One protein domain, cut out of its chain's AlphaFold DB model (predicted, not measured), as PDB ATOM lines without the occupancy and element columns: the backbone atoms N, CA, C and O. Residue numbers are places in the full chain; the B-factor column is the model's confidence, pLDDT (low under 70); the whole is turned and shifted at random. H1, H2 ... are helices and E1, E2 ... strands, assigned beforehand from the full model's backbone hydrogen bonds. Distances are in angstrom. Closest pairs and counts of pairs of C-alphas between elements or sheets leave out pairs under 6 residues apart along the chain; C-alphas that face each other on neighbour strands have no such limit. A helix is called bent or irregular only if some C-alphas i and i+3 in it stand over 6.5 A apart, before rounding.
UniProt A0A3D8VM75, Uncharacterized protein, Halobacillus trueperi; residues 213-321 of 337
ATOM      1  N   GLU A 213     134.845 165.475  44.365       95.94
ATOM      2  CA  GLU A 213     136.274 165.755  44.530       95.94
ATOM      3  C   GLU A 213     136.753 166.783  43.501       95.94
ATOM      4  O   GLU A 213     137.467 167.711  43.862       95.94
ATOM      5  N   ALA A 214     136.335 166.671  42.234       97.56
ATOM      6  CA  ALA A 214     136.696 167.673  41.233       97.56
ATOM      7  C   ALA A 214     135.979 169.003  41.485       97.56
ATOM      8  O   ALA A 214     136.594 170.048  41.320       97.56
ATOM      9  N   PHE A 215     134.717 168.970  41.932       98.06
ATOM     10  CA  PHE A 215     133.989 170.177  42.322       98.06
ATOM     11  C   PHE A 215     134.682 170.912  43.476       98.06
ATOM     12  O   PHE A 215     134.962 172.098  43.355       98.06
ATOM     13  N   HIS A 216     135.035 170.197  44.551       96.06
ATOM     14  CA  HIS A 216     135.806 170.737  45.678       96.06
ATOM     15  C   HIS A 216     137.131 171.351  45.212       96.06
ATOM     16  O   HIS A 216     137.411 172.513  45.487       96.06
ATOM     17  N   MET A 217     137.911 170.615  44.418       96.56
ATOM     18  CA  MET A 217     139.185 171.114  43.891       96.56
ATOM     19  C   MET A 217     139.019 172.351  43.002       96.56
ATOM     20  O   MET A 217     139.777 173.305  43.144       96.56
ATOM     21  N   TYR A 218     138.025 172.358  42.114       98.12
ATOM     22  CA  TYR A 218     137.728 173.504  41.261       98.12
ATOM     23  C   TYR A 218     137.392 174.747  42.096       98.12
ATOM     24  O   TYR A 218     137.914 175.823  41.820       98.12
ATOM     25  N   SER A 219     136.570 174.603  43.137       97.00
ATOM     26  CA  SER A 219     136.157 175.713  44.003       97.00
ATOM     27  C   SER A 219     137.331 176.359  44.742       97.00
ATOM     28  O   SER A 219     137.421 177.582  44.786       97.00
ATOM     29  N   TYR A 220     138.274 175.563  45.249       95.69
ATOM     30  CA  TYR A 220     139.479 176.090  45.905       95.69
ATOM     31  C   TYR A 220     140.478 176.673  44.909       95.69
ATOM     32  O   TYR A 220     141.091 177.698  45.190       95.69
ATOM     33  N   LEU A 221     140.634 176.055  43.731       97.31
ATOM     34  CA  LEU A 221     141.435 176.649  42.660       97.31
ATOM     35  C   LEU A 221     140.868 178.010  42.268       97.31
ATOM     36  O   LEU A 221     141.635 178.954  42.130       97.31
ATOM     37  N   LYS A 222     139.540 178.125  42.155       97.19
ATOM     38  CA  LYS A 222     138.864 179.388  41.873       97.19
ATOM     39  C   LYS A 222     139.185 180.429  42.942       97.19
ATOM     40  O   LYS A 222     139.727 181.470  42.581       97.19
ATOM     41  N   TYR A 223     138.961 180.101  44.215       95.50
ATOM     42  CA  TYR A 223     139.316 180.956  45.350       95.50
ATOM     43  C   TYR A 223     140.763 181.462  45.264       95.50
ATOM     44  O   TYR A 223     140.994 182.667  45.212       95.50
ATOM     45  N   TYR A 224     141.744 180.558  45.167       95.69
ATOM     46  CA  TYR A 224     143.149 180.961  45.113       95.69
ATOM     47  C   TYR A 224     143.470 181.780  43.863       95.69
ATOM     48  O   TYR A 224     144.208 182.757  43.940       95.69
ATOM     49  N   THR A 225     142.920 181.426  42.700       96.12
ATOM     50  CA  THR A 225     143.155 182.217  41.489       96.12
ATOM     51  C   THR A 225     142.572 183.618  41.604       96.12
ATOM     52  O   THR A 225     143.233 184.551  41.174       96.12
ATOM     53  N   GLU A 226     141.395 183.794  42.205       93.56
ATOM     54  CA  GLU A 226     140.792 185.115  42.426       93.56
ATOM     55  C   GLU A 226     141.596 185.923  43.448       93.56
ATOM     56  O   GLU A 226     141.932 187.075  43.180       93.56
ATOM     57  N   TYR A 227     142.008 185.286  44.546       92.25
ATOM     58  CA  TYR A 227     142.850 185.895  45.576       92.25
ATOM     59  C   TYR A 227     144.189 186.412  45.017       92.25
ATOM     60  O   TYR A 227     144.642 187.491  45.386       92.25
ATOM     61  N   TYR A 228     144.805 185.685  44.078       93.19
ATOM     62  CA  TYR A 228     146.094 186.041  43.465       93.19
ATOM     63  C   TYR A 228     145.973 186.731  42.087       93.19
ATOM     64  O   TYR A 228     146.892 186.670  41.269       93.19
ATOM     65  N   GLY A 229     144.854 187.404  41.792       92.31
ATOM     66  CA  GLY A 229     144.743 188.262  40.599       92.31
ATOM     67  C   GLY A 229     144.588 187.507  39.269       92.31
ATOM     68  O   GLY A 229     145.088 187.927  38.226       92.31
ATOM     69  N   GLY A 230     143.902 186.368  39.295       93.75
ATOM     70  CA  GLY A 230     143.515 185.558  38.133       93.75
ATOM     71  C   GLY A 230     144.462 184.403  37.795       93.75
ATOM     72  O   GLY A 230     144.195 183.649  36.855       93.75
ATOM     73  N   LYS A 231     145.569 184.238  38.528       95.75
ATOM     74  CA  LYS A 231     146.514 183.123  38.368       95.75
ATOM     75  C   LYS A 231     147.045 182.705  39.720       95.75
ATOM     76  O   LYS A 231     147.331 183.553  40.551       95.75
ATOM     77  N   TRP A 232     147.268 181.413  39.901       96.50
ATOM     78  CA  TRP A 232     147.854 180.909  41.132       96.50
ATOM     79  C   TRP A 232     149.058 180.020  40.845       96.50
ATOM     80  O   TRP A 232     148.931 179.006  40.167       96.50
ATOM     81  N   ASN A 233     150.227 180.407  41.357       95.44
ATOM     82  CA  ASN A 233     151.447 179.613  41.257       95.44
ATOM     83  C   ASN A 233     151.577 178.749  42.509       95.44
ATOM     84  O   ASN A 233     151.633 179.282  43.616       95.44
ATOM     85  N   CYS A 234     151.609 177.428  42.346       93.94
ATOM     86  CA  CYS A 234     151.651 176.513  43.482       93.94
ATOM     87  C   CYS A 234     152.337 175.188  43.123       93.94
ATOM     88  O   CYS A 234     151.988 174.559  42.118       93.94
ATOM     89  N   PRO A 235     153.328 174.726  43.901       91.38
ATOM     90  CA  PRO A 235     153.901 173.409  43.676       91.38
ATOM     91  C   PRO A 235     152.865 172.329  44.017       91.38
ATOM     92  O   PRO A 235     152.045 172.476  44.921       91.38
ATOM     93  N   LEU A 236     152.895 171.208  43.293       90.12
ATOM     94  CA  LEU A 236     151.942 170.108  43.500       90.12
ATOM     95  C   LEU A 236     152.066 169.492  44.908       90.12
ATOM     96  O   LEU A 236     151.135 168.865  45.414       90.12
ATOM     97  N   GLU A 237     153.232 169.653  45.521       89.56
ATOM     98  CA  GLU A 237     153.598 169.229  46.868       89.56
ATOM     99  C   GLU A 237     152.773 169.935  47.954       89.56
ATOM    100  O   GLU A 237     152.510 169.320  48.985       89.56
ATOM    101  N   ASP A 238     152.285 171.150  47.687       91.62
ATOM    102  CA  ASP A 238     151.488 171.946  48.630       91.62
ATOM    103  C   ASP A 238     149.983 171.667  48.512       91.62
ATOM    104  O   ASP A 238     149.187 172.065  49.362       91.62
ATOM    105  N   PHE A 239     149.543 170.969  47.462       92.06
ATOM    106  CA  PHE A 239     148.120 170.681  47.277       92.06
ATOM    107  C   PHE A 239     147.519 169.832  48.413       92.06
ATOM    108  O   PHE A 239     146.390 170.106  48.822       92.06
ATOM    109  N   PRO A 240     148.191 168.801  48.960       90.25
ATOM    110  CA  PRO A 240     147.607 168.015  50.037       90.25
ATOM    111  C   PRO A 240     147.178 168.844  51.245       90.25
ATOM    112  O   PRO A 240     146.060 168.665  51.727       90.25
ATOM    113  N   THR A 241     148.012 169.786  51.687       87.50
ATOM    114  CA  THR A 241     147.695 170.659  52.824       87.50
ATOM    115  C   THR A 241     146.588 171.650  52.473       87.50
ATOM    116  O   THR A 241     145.675 171.840  53.267       87.50
ATOM    117  N   LYS A 242     146.603 172.209  51.256       89.12
ATOM    118  CA  LYS A 242     145.643 173.233  50.812       89.12
ATOM    119  C   LYS A 242     144.258 172.720  50.427       89.12
ATOM    120  O   LYS A 242     143.309 173.485  50.465       89.12
ATOM    121  N   PHE A 243     144.127 171.462  50.010       88.81
ATOM    122  CA  PHE A 243     142.846 170.897  49.554       88.81
ATOM    123  C   PHE A 243     142.302 169.805  50.482       88.81
ATOM    124  O   PHE A 243     141.192 169.305  50.263       88.81
ATOM    125  N   GLY A 244     143.080 169.367  51.479       85.94
ATOM    126  CA  GLY A 244     142.714 168.229  52.324       85.94
ATOM    127  C   GLY A 244     142.630 166.919  51.530       85.94
ATOM    128  O   GLY A 244     141.823 166.034  51.833       85.94
ATOM    129  N   MET A 245     143.417 166.798  50.450       89.12
ATOM    130  CA  MET A 245     143.364 165.668  49.521       89.12
ATOM    131  C   MET A 245     144.674 164.886  49.396       89.12
ATOM    132  O   MET A 245     145.767 165.421  49.520       89.12
ATOM    133  N   LYS A 246     144.589 163.578  49.126       89.00
ATOM    134  CA  LYS A 246     145.768 162.737  48.895       89.00
ATOM    135  C   LYS A 246     146.369 163.085  47.541       89.00
ATOM    136  O   LYS A 246     145.629 163.320  46.587       89.00
ATOM    137  N   ARG A 247     147.700 163.034  47.433       90.25
ATOM    138  CA  ARG A 247     148.429 163.395  46.204       90.25
ATOM    139  C   ARG A 247     147.934 162.639  44.966       90.25
ATOM    140  O   ARG A 247     147.794 163.243  43.908       90.25
ATOM    141  N   ASP A 248     147.607 161.355  45.097       91.50
ATOM    142  CA  ASP A 248     147.092 160.556  43.975       91.50
ATOM    143  C   ASP A 248     145.696 161.005  43.530       91.50
ATOM    144  O   ASP A 248     145.431 161.119  42.331       91.50
ATOM    145  N   THR A 249     144.815 161.326  44.486       92.44
ATOM    146  CA  THR A 249     143.504 161.919  44.194       92.44
ATOM    147  C   THR A 249     143.679 163.271  43.512       92.44
ATOM    148  O   THR A 249     143.044 163.508  42.490       92.44
ATOM    149  N   ILE A 250     144.584 164.117  44.012       94.38
ATOM    150  CA  ILE A 250     144.892 165.424  43.419       94.38
ATOM    151  C   ILE A 250     145.332 165.270  41.967       94.38
ATOM    152  O   ILE A 250     144.717 165.859  41.088       94.38
ATOM    153  N   LYS A 251     146.336 164.430  41.688       94.81
ATOM    154  CA  LYS A 251     146.826 164.191  40.321       94.81
ATOM    155  C   LYS A 251     145.711 163.724  39.391       94.81
ATOM    156  O   LYS A 251     145.571 164.234  38.283       94.81
ATOM    157  N   LYS A 252     144.894 162.774  39.853       95.94
ATOM    158  CA  LYS A 252     143.759 162.256  39.083       95.94
ATOM    159  C   LYS A 252     142.725 163.344  38.790       95.94
ATOM    160  O   LYS A 252     142.191 163.382  37.685       95.94
ATOM    161  N   LYS A 253     142.421 164.200  39.767       96.94
ATOM    162  CA  LYS A 253     141.390 165.239  39.641       96.94
ATOM    163  C   LYS A 253     141.869 166.455  38.865       96.94
ATOM    164  O   LYS A 253     141.103 166.924  38.039       96.94
ATOM    165  N   LEU A 254     143.122 166.878  39.023       96.94
ATOM    166  CA  LEU A 254     143.745 167.881  38.156       96.94
ATOM    167  C   LEU A 254     143.696 167.438  36.698       96.94
ATOM    168  O   LEU A 254     143.158 168.160  35.868       96.94
ATOM    169  N   LYS A 255     144.133 166.204  36.411       97.19
ATOM    170  CA  LYS A 255     144.048 165.643  35.059       97.19
ATOM    171  C   LYS A 255     142.618 165.705  34.511       97.19
ATOM    172  O   LYS A 255     142.423 166.197  33.411       97.19
ATOM    173  N   ALA A 256     141.624 165.254  35.278       97.56
ATOM    174  CA  ALA A 256     140.231 165.292  34.832       97.56
ATOM    175  C   ALA A 256     139.730 166.732  34.599       97.56
ATOM    176  O   ALA A 256     139.088 167.002  33.591       97.56
ATOM    177  N   LEU A 257     140.039 167.673  35.496       98.38
ATOM    178  CA  LEU A 257     139.672 169.082  35.329       98.38
ATOM    179  C   LEU A 257     140.293 169.687  34.059       98.38
ATOM    180  O   LEU A 257     139.623 170.443  33.360       98.38
ATOM    181  N   GLU A 258     141.538 169.335  33.737       98.00
ATOM    182  CA  GLU A 258     142.206 169.759  32.502       98.00
ATOM    183  C   GLU A 258     141.581 169.122  31.251       98.00
ATOM    184  O   GLU A 258     141.316 169.835  30.282       98.00
ATOM    185  N   GLU A 259     141.285 167.813  31.281       97.75
ATOM    186  CA  GLU A 259     140.594 167.098  30.191       97.75
ATOM    187  C   GLU A 259     139.256 167.763  29.864       97.75
ATOM    188  O   GLU A 259     138.943 167.975  28.700       97.75
ATOM    189  N   TYR A 260     138.485 168.155  30.877       98.25
ATOM    190  CA  TYR A 260     137.199 168.831  30.692       98.25
ATOM    191  C   TYR A 260     137.315 170.350  30.452       98.25
ATOM    192  O   TYR A 260     136.304 171.055  30.476       98.25
ATOM    193  N   ASN A 261     138.528 170.862  30.219       98.00
ATOM    194  CA  ASN A 261     138.839 172.278  30.006       98.00
ATOM    195  C   ASN A 261     138.336 173.211  31.124       98.00
ATOM    196  O   ASN A 261     138.026 174.379  30.883       98.00
ATOM    197  N   MET A 262     138.243 172.707  32.356       98.44
ATOM    198  CA  MET A 262     137.803 173.487  33.515       98.44
ATOM    199  C   MET A 262     138.931 174.330  34.106       98.44
ATOM    200  O   MET A 262     138.668 175.352  34.739       98.44
ATOM    201  N   ILE A 263     140.177 173.899  33.914       98.38
ATOM    202  CA  ILE A 263     141.367 174.593  34.398       98.38
ATOM    203  C   ILE A 263     142.465 174.595  33.337       98.38
ATOM    204  O   ILE A 263     142.523 173.718  32.475       98.38
ATOM    205  N   TYR A 264     143.367 175.559  33.463       97.50
ATOM    206  CA  TYR A 264     144.675 175.568  32.824       97.50
ATOM    207  C   TYR A 264     145.749 175.239  33.863       97.50
ATOM    208  O   TYR A 264     145.672 175.709  34.999       97.50
ATOM    209  N   ASN A 265     146.765 174.487  33.447       96.62
ATOM    210  CA  ASN A 265     147.963 174.161  34.213       96.62
ATOM    211  C   ASN A 265     149.179 174.337  33.290       96.62
ATOM    212  O   ASN A 265     149.166 173.825  32.170       96.62
ATOM    213  N   SER A 266     150.209 175.070  33.722       95.00
ATOM    214  CA  SER A 266     151.382 175.344  32.875       95.00
ATOM    215  C   SER A 266     152.327 174.154  32.691       95.00
ATOM    216  O   SER A 266     153.127 174.173  31.760       95.00
ATOM    217  N   HIS A 267     152.219 173.113  33.528       92.62
ATOM    218  CA  HIS A 267     153.083 171.921  33.490       92.62
ATOM    219  C   HIS A 267     154.581 172.252  33.445       92.62
ATOM    220  O   HIS A 267     155.319 171.711  32.613       92.62
ATOM    221  N   GLU A 268     155.038 173.115  34.359       92.38
ATOM    222  CA  GLU A 268     156.458 173.463  34.466       92.38
ATOM    223  C   GLU A 268     157.319 172.196  34.584       92.38
ATOM    224  O   GLU A 268     156.891 171.224  35.224       92.38
ATOM    225  N   PRO A 269     158.526 172.145  33.992       90.44
ATOM    226  CA  PRO A 269     159.370 170.956  34.034       90.44
ATOM    227  C   PRO A 269     159.638 170.449  35.458       90.44
ATOM    228  O   PRO A 269     159.652 171.202  36.433       90.44
ATOM    229  N   PHE A 270     159.828 169.141  35.597       89.81
ATOM    230  CA  PHE A 270     160.388 168.545  36.804       89.81
ATOM    231  C   PHE A 270     161.893 168.375  36.619       89.81
ATOM    232  O   PHE A 270     162.321 167.691  35.689       89.81
ATOM    233  N   VAL A 271     162.673 168.973  37.516       90.06
ATOM    234  CA  VAL A 271     164.135 168.896  37.504       90.06
ATOM    235  C   VAL A 271     164.583 168.054  38.704       90.06
ATOM    236  O   VAL A 271     164.486 168.527  39.841       90.06
ATOM    237  N   PRO A 272     164.985 166.784  38.505       89.25
ATOM    238  CA  PRO A 272     165.458 165.943  39.593       89.25
ATOM    239  C   PRO A 272     166.801 166.468  40.111       89.25
ATOM    240  O   PRO A 272     167.565 167.064  39.361       89.25
ATOM    241  N   ASN A 273     167.078 166.244  41.398       89.00
ATOM    242  CA  ASN A 273     168.338 166.616  42.055       89.00
ATOM    243  C   ASN A 273     168.715 168.105  41.935       89.00
ATOM    244  O   ASN A 273     169.872 168.468  42.109       89.00
ATOM    245  N   LEU A 274     167.733 168.985  41.701       87.62
ATOM    246  CA  LEU A 274     167.956 170.424  41.548       87.62
ATOM    247  C   LEU A 274     168.793 171.019  42.693       87.62
ATOM    248  O   LEU A 274     169.712 171.781  42.432       87.62
ATOM    249  N   ARG A 275     168.514 170.617  43.940       87.31
ATOM    250  CA  ARG A 275     169.219 171.108  45.138       87.31
ATOM    251  C   ARG A 275     170.668 170.635  45.262       87.31
ATOM    252  O   ARG A 275     171.417 171.213  46.032       87.31
ATOM    253  N   GLU A 276     171.044 169.566  44.566       90.88
ATOM    254  CA  GLU A 276     172.441 169.117  44.505       90.88
ATOM    255  C   GLU A 276     173.231 169.938  43.476       90.88
ATOM    256  O   GLU A 276     174.447 170.057  43.590       90.88
ATOM    257  N   TYR A 277     172.534 170.512  42.488       88.88
ATOM    258  CA  TYR A 277     173.118 171.304  41.409       88.88
ATOM    259  C   TYR A 277     173.154 172.808  41.722       88.88
ATOM    260  O   TYR A 277     174.126 173.485  41.398       88.88
ATOM    261  N   THR A 278     172.096 173.357  42.328       87.75
ATOM    262  CA  THR A 278     171.964 174.797  42.588       87.75
ATOM    263  C   THR A 278     171.056 175.100  43.783       87.75
ATOM    264  O   THR A 278     170.094 174.379  44.055       87.75
ATOM    265  N   ASP A 279     171.322 176.222  44.456       86.00
ATOM    266  CA  ASP A 279     170.451 176.792  45.496       86.00
ATOM    267  C   ASP A 279     169.256 177.570  44.909       86.00
ATOM    268  O   ASP A 279     168.376 178.038  45.636       86.00
ATOM    269  N   GLN A 280     169.209 177.734  43.585       84.50
ATOM    270  CA  GLN A 280     168.125 178.433  42.906       84.50
ATOM    271  C   GLN A 280     166.853 177.580  42.828       84.50
ATOM    272  O   GLN A 280     166.876 176.348  42.871       84.50
ATOM    273  N   SER A 281     165.707 178.251  42.696       82.38
ATOM    274  CA  SER A 281     164.410 177.585  42.569       82.38
ATOM    275  C   SER A 281     163.880 177.651  41.140       82.38
ATOM    276  O   SER A 281     164.198 178.557  40.369       82.38
ATOM    277  N   ILE A 282     163.048 176.675  40.791       85.88
ATOM    278  CA  ILE A 282     162.290 176.670  39.540       85.88
ATOM    279  C   ILE A 282     160.872 177.194  39.792       85.88
ATOM    280  O   ILE A 282     160.338 177.001  40.891       85.88
ATOM    281  N   PRO A 283     160.238 177.844  38.801       86.88
ATOM    282  CA  PRO A 283     158.860 178.284  38.936       86.88
ATOM    283  C   PRO A 283     157.943 177.095  39.230       86.88
ATOM    284  O   PRO A 283     158.073 176.007  38.665       86.88
ATOM    285  N   ALA A 284     156.995 177.317  40.135       91.25
ATOM    286  CA  ALA A 284     155.911 176.381  40.367       91.25
ATOM    287  C   ALA A 284     154.912 176.399  39.198       91.25
ATOM    288  O   ALA A 284     154.825 177.378  38.459       91.25
ATOM    289  N   ASN A 285     154.101 175.344  39.090       94.00
ATOM    290  CA  ASN A 285     152.999 175.304  38.134       94.00
ATOM    291  C   ASN A 285     152.046 176.487  38.338       94.00
ATOM    292  O   ASN A 285     151.628 176.769  39.466       94.00
ATOM    293  N   THR A 286     151.655 177.122  37.236       96.50
ATOM    294  CA  THR A 286     150.617 178.152  37.212       96.50
ATOM    295  C   THR A 286     149.267 177.523  36.892       96.50
ATOM    296  O   THR A 286     149.098 176.909  35.837       96.50
ATOM    297  N   TYR A 287     148.284 177.764  37.753       97.75
ATOM    298  CA  TYR A 287     146.898 177.347  37.573       97.75
ATOM    299  C   TYR A 287     145.992 178.541  37.270       97.75
ATOM    300  O   TYR A 287     146.191 179.645  37.787       97.75
ATOM    301  N   LYS A 288     144.974 178.306  36.439       98.00
ATOM    302  CA  LYS A 288     143.840 179.215  36.212       98.00
ATOM    303  C   LYS A 288     142.558 178.402  36.114       98.00
ATOM    304  O   LYS A 288     142.598 177.280  35.617       98.00
ATOM    305  N   VAL A 289     141.432 178.981  36.511       97.94
ATOM    306  CA  VAL A 289     140.111 178.390  36.264       97.94
ATOM    307  C   VAL A 289     139.474 179.005  35.022       97.94
ATOM    308  O   VAL A 289     139.666 180.185  34.731       97.94
ATOM    309  N   HIS A 290     138.725 178.204  34.275       97.81
ATOM    310  CA  HIS A 290     137.930 178.672  33.145       97.81
ATOM    311  C   HIS A 290     136.472 178.872  33.549       97.81
ATOM    312  O   HIS A 290     135.973 178.252  34.482       97.81
ATOM    313  N   SER A 291     135.761 179.729  32.822       95.19
ATOM    314  CA  SER A 291     134.318 179.870  33.000       95.19
ATOM    315  C   SER A 291     133.579 178.638  32.467       95.19
ATOM    316  O   SER A 291     134.037 177.976  31.537       95.19
ATOM    317  N   TYR A 292     132.375 178.383  32.987       95.25
ATOM    318  CA  TYR A 292     131.527 177.266  32.550       95.25
ATOM    319  C   TYR A 292     131.302 177.214  31.027       95.25
ATOM    320  O   TYR A 292     131.172 176.139  30.445       95.25
ATOM    321  N   SER A 293     131.265 178.374  30.366       94.94
ATOM    322  CA  SER A 293     131.074 178.469  28.913       94.94
ATOM    323  C   SER A 293     132.196 177.813  28.099       94.94
ATOM    324  O   SER A 293     131.969 177.440  26.954       94.94
ATOM    325  N   GLN A 294     133.374 177.628  28.699       96.62
ATOM    326  CA  GLN A 294     134.567 177.090  28.050       96.62
ATOM    327  C   GLN A 294     134.748 175.584  28.280       96.62
ATOM    328  O   GLN A 294     135.665 174.996  27.713       96.62
ATOM    329  N   PHE A 295     133.928 174.955  29.127       97.44
ATOM    330  CA  PHE A 295     134.086 173.537  29.448       97.44
ATOM    331  C   PHE A 295     133.788 172.668  28.225       97.44
ATOM    332  O   PHE A 295     132.866 172.966  27.459       97.44
ATOM    333  N   ALA A 296     134.542 171.577  28.082       95.88
ATOM    334  CA  ALA A 296     134.287 170.548  27.074       95.88
ATOM    335  C   ALA A 296     132.860 169.998  27.243       95.88
ATOM    336  O   ALA A 296     132.416 169.794  28.368       95.88
ATOM    337  N   ARG A 297     132.098 169.782  26.168       91.62
ATOM    338  CA  ARG A 297     130.709 169.293  26.292       91.62
ATOM    339  C   ARG A 297     130.609 167.813  26.001       91.62
ATOM    340  O   ARG A 297     129.903 167.110  26.722       91.62
ATOM    341  N   ASP A 298     131.395 167.362  25.037       88.25
ATOM    342  CA  ASP A 298     131.413 165.982  24.594       88.25
ATOM    343  C   ASP A 298     132.786 165.328  24.806       88.25
ATOM    344  O   ASP A 298     133.803 165.986  25.030       88.25
ATOM    345  N   GLU A 299     132.841 163.994  24.733       80.50
ATOM    346  CA  GLU A 299     134.105 163.251  24.858       80.50
ATOM    347  C   GLU A 299     135.142 163.663  23.804       80.50
ATOM    348  O   GLU A 299     136.335 163.662  24.103       80.50
ATOM    349  N   GLY A 300     134.692 164.047  22.604       79.06
ATOM    350  CA  GLY A 300     135.552 164.546  21.530       79.06
ATOM    351  C   GLY A 300     136.165 165.923  21.803       79.06
ATOM    352  O   GLY A 300     137.208 166.233  21.233       79.06
ATOM    353  N   ASP A 301     135.573 166.709  22.707       87.69
ATOM    354  CA  ASP A 301     136.044 168.053  23.067       87.69
ATOM    355  C   ASP A 301     137.090 168.027  24.187       87.69
ATOM    356  O   ASP A 301     137.624 169.071  24.571       87.69
ATOM    357  N   LYS A 302     137.361 166.851  24.768       93.00
ATOM    358  CA  LYS A 302     138.290 166.740  25.889       93.00
ATOM    359  C   LYS A 302     139.706 167.101  25.455       93.00
ATOM    360  O   LYS A 302     140.250 166.555  24.492       93.00
ATOM    361  N   ASN A 303     140.345 167.968  26.230       91.50
ATOM    362  CA  ASN A 303     141.728 168.346  25.997       91.50
ATOM    363  C   ASN A 303     142.656 167.146  26.197       91.50
ATOM    364  O   ASN A 303     142.546 166.388  27.164       91.50
ATOM    365  N   LYS A 304     143.664 167.036  25.329       91.12
ATOM    366  CA  LYS A 304     144.817 166.176  25.597       91.12
ATOM    367  C   LYS A 304     145.661 166.827  26.690       91.12
ATOM    368  O   LYS A 304     146.281 167.861  26.458       91.12
ATOM    369  N   VAL A 305     145.685 166.213  27.870       91.38
ATOM    370  CA  VAL A 305     146.483 166.709  28.999       91.38
ATOM    371  C   VAL A 305     147.964 166.554  28.694       91.38
ATOM    372  O   VAL A 305     148.420 165.480  28.292       91.38
ATOM    373  N   GLN A 306     148.714 167.633  28.899       88.56
ATOM    374  CA  GLN A 306     150.156 167.615  28.726       88.56
ATOM    375  C   GLN A 306     150.802 166.778  29.830       88.56
ATOM    376  O   GLN A 306     150.421 166.835  30.998       88.56
ATOM    377  N   VAL A 307     151.792 165.974  29.453       86.00
ATOM    378  CA  VAL A 307     152.605 165.244  30.424       86.00
ATOM    379  C   VAL A 307     153.766 166.141  30.822       86.00
ATOM    380  O   VAL A 307     154.489 166.647  29.963       86.00
ATOM    381  N   ARG A 308     153.952 166.318  32.133       86.31
ATOM    382  CA  ARG A 308     155.070 167.081  32.686       86.31
ATOM    383  C   ARG A 308     156.396 166.546  32.141       86.31
ATOM    384  O   ARG A 308     156.684 165.354  32.258       86.31
ATOM    385  N   ARG A 309     157.205 167.437  31.570       89.88
ATOM    386  CA  ARG A 309     158.549 167.107  31.081       89.88
ATOM    387  C   ARG A 309     159.497 166.910  32.260       89.88
ATOM    388  O   ARG A 309     159.409 167.643  33.242       89.88
ATOM    389  N   VAL A 310     160.405 165.946  32.147       91.56
ATOM    390  CA  VAL A 310     161.522 165.767  33.084       91.56
ATOM    391  C   VAL A 310     162.787 166.253  32.387       91.56
ATOM    392  O   VAL A 310     163.035 165.856  31.250       91.56
ATOM    393  N   MET A 311     163.549 167.131  33.033       92.00
ATOM    394  CA  MET A 311     164.766 167.735  32.478       92.00
ATOM    395  C   MET A 311     165.901 167.630  33.486       92.00
ATOM    396  O   MET A 311     165.665 167.837  34.669       92.00
ATOM    397  N   LEU A 312     167.115 167.318  33.032       92.00
ATOM    398  CA  LEU A 312     168.302 167.374  33.888       92.00
ATOM    399  C   LEU A 312     168.613 168.832  34.283       92.00
ATOM    400  O   LEU A 312     168.318 169.726  33.482       92.00
ATOM    401  N   PRO A 313     169.189 169.085  35.475       90.69
ATOM    402  CA  PRO A 313     169.529 170.436  35.921       90.69
ATOM    403  C   PRO A 313     170.379 171.223  34.921       90.69
ATOM    404  O   PRO A 313     170.044 172.364  34.618       90.69
ATOM    405  N   GLU A 314     171.405 170.594  34.344       90.94
ATOM    406  CA  GLU A 314     172.332 171.215  33.389       90.94
ATOM    407  C   GLU A 314     171.589 171.696  32.138       90.94
ATOM    408  O   GLU A 314     171.763 172.818  31.673       90.94
ATOM    409  N   TYR A 315     170.701 170.844  31.619       91.12
ATOM    410  CA  TYR A 315     169.912 171.146  30.428       91.12
ATOM    411  C   TYR A 315     168.843 172.210  30.699       91.12
ATOM    412  O   TYR A 315     168.528 173.021  29.830       91.12
ATOM    413  N   TYR A 316     168.264 172.212  31.902       90.12
ATOM    414  CA  TYR A 316     167.321 173.251  32.299       90.12
ATOM    415  C   TYR A 316     168.013 174.621  32.354       90.12
ATOM    416  O   TYR A 316     167.458 175.594  31.844       90.12
ATOM    417  N   ASP A 317     169.218 174.687  32.924       88.50
ATOM    418  CA  ASP A 317     170.024 175.912  32.988       88.50
ATOM    419  C   ASP A 317     170.352 176.451  31.592       88.50
ATOM    420  O   ASP A 317     170.124 177.620  31.298       88.50
ATOM    421  N   GLU A 318     170.802 175.569  30.698       89.50
ATOM    422  CA  GLU A 318     171.183 175.926  29.331       89.50
ATOM    423  C   GLU A 318     169.998 176.451  28.505       89.50
ATOM    424  O   GLU A 318     170.135 177.416  27.752       89.50
ATOM    425  N   VAL A 319     168.826 175.815  28.621       88.12
ATOM    426  CA  VAL A 319     167.689 176.070  27.716       88.12
ATOM    427  C   VAL A 319     166.685 177.075  28.274       88.12
ATOM    428  O   VAL A 319     166.059 177.809  27.507       88.12
ATOM    429  N   ILE A 320     166.473 177.080  29.589       86.56
ATOM    430  CA  ILE A 320     165.447 177.899  30.254       86.56
ATOM    431  C   ILE A 320     166.093 178.924  31.190       86.56
ATOM    432  O   ILE A 320     165.608 180.055  31.273       86.56
ATOM    433  N   GLY A 321     167.176 178.539  31.866       81.94
ATOM    434  CA  GLY A 321     167.849 179.338  32.882       81.94
ATOM    435  C   GLY A 321     167.154 179.268  34.239       81.94
ATOM    436  O   GLY A 321     165.921 179.252  34.353       81.94
TER     437      GLY A 321
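Overview. This is residues 213 to 321 of the 337 residues of an uncharacterized protein of Halobacillus trueperi (UniProt A0A3D8VM75). A short two-stranded ribbon, E1 and E2, lies in a helical body, with H1 packed on E2, H3 packed on E1, and H2 packed on one end of H3; a small head of H4 and H5 lies at the far end of the longest axis. Residues 266 to 273 run from E1 out to H4, residues 278 to 285 run back to E2, and the long stretch 290 to 312, with no named element, loops at the body's end before running out to H5. The printed part has 109 residues with five named helices and two named strands, in the order H1, H2, H3, E1, H4, E2, H5, and the sheet is antiparallel. The class is mostly helix, though under half of the residues are in named elements. The whole is compact, with a radius of gyration of the C-alphas of 15.1 A and spans of 44, 30 and 27 A.

Along the chain. E1 is residues 263 to 265, and E2 is residues 286 to 289, 10.6 A long from first to last C-alpha; C-alpha 263 is at (141.367, 174.593, 34.398). H1, residues 213 to 227, is 21.2 A long and begins with C-alpha 213 at (136.274, 165.755, 44.530). H3, residues 247 to 259, is 18.2 A long. H2, residues 236 to 243, is 11.0 A long and only just irregular: C-alphas 237 and 240 are 6.9 A apart. H4 is residues 274 to 277. H5, residues 313 to 319, is 10.1 A long and ends with C-alpha 319 at (167.689, 176.070, 27.716).

Arrangement. E1 and E2 are antiparallel neighbours at 172 degrees, with N 264 and O 288 at 2.9 A and N 288 and O 264 at 3.1 A, both within hydrogen-bond range. Residues 232 to 233 pair antiparallel with residues 286 to 287 of E2. The closest C-alphas of H1 and E2 are those of Lys 222 and Val 289, 5.8 A apart. The closest of H3 and E1 are those of Leu 257 and Ile 263, also 5.8 A apart. H1, with residues 213 to 218 alone, touches H3, about perpendicular at 79 degrees; the closest C-alphas, of Ala 214 and Lys 253, are 5.5 A apart. H2 touches residues 247 to 250 of H3, about perpendicular at 84 degrees, closest at the C-alphas of Pro 240 and Arg 247, 6.1 A. H4 and H5 are close but not clearly touching, with the C-alphas of Leu 274 and Pro 313 closest at 5.8 A. H5 is apart from H1, H2, H3 and E1. In H1, H3 and H5 every O i to N i+4 pair is within hydrogen-bond range; in H2 2 of 4 are, and H4 is too short for such a pair.

Size, cuts and confidence. The two C-alphas farthest apart, of Glu 276 and Asp 298, are 45.7 A apart. The printed part has no cut. The link from E2 to H5, with 23 residues, is long; those from H2 to H3 and from H3 to E1 are tight. The mean pLDDT of the printed part is 92.4, and no printed residue is under 70.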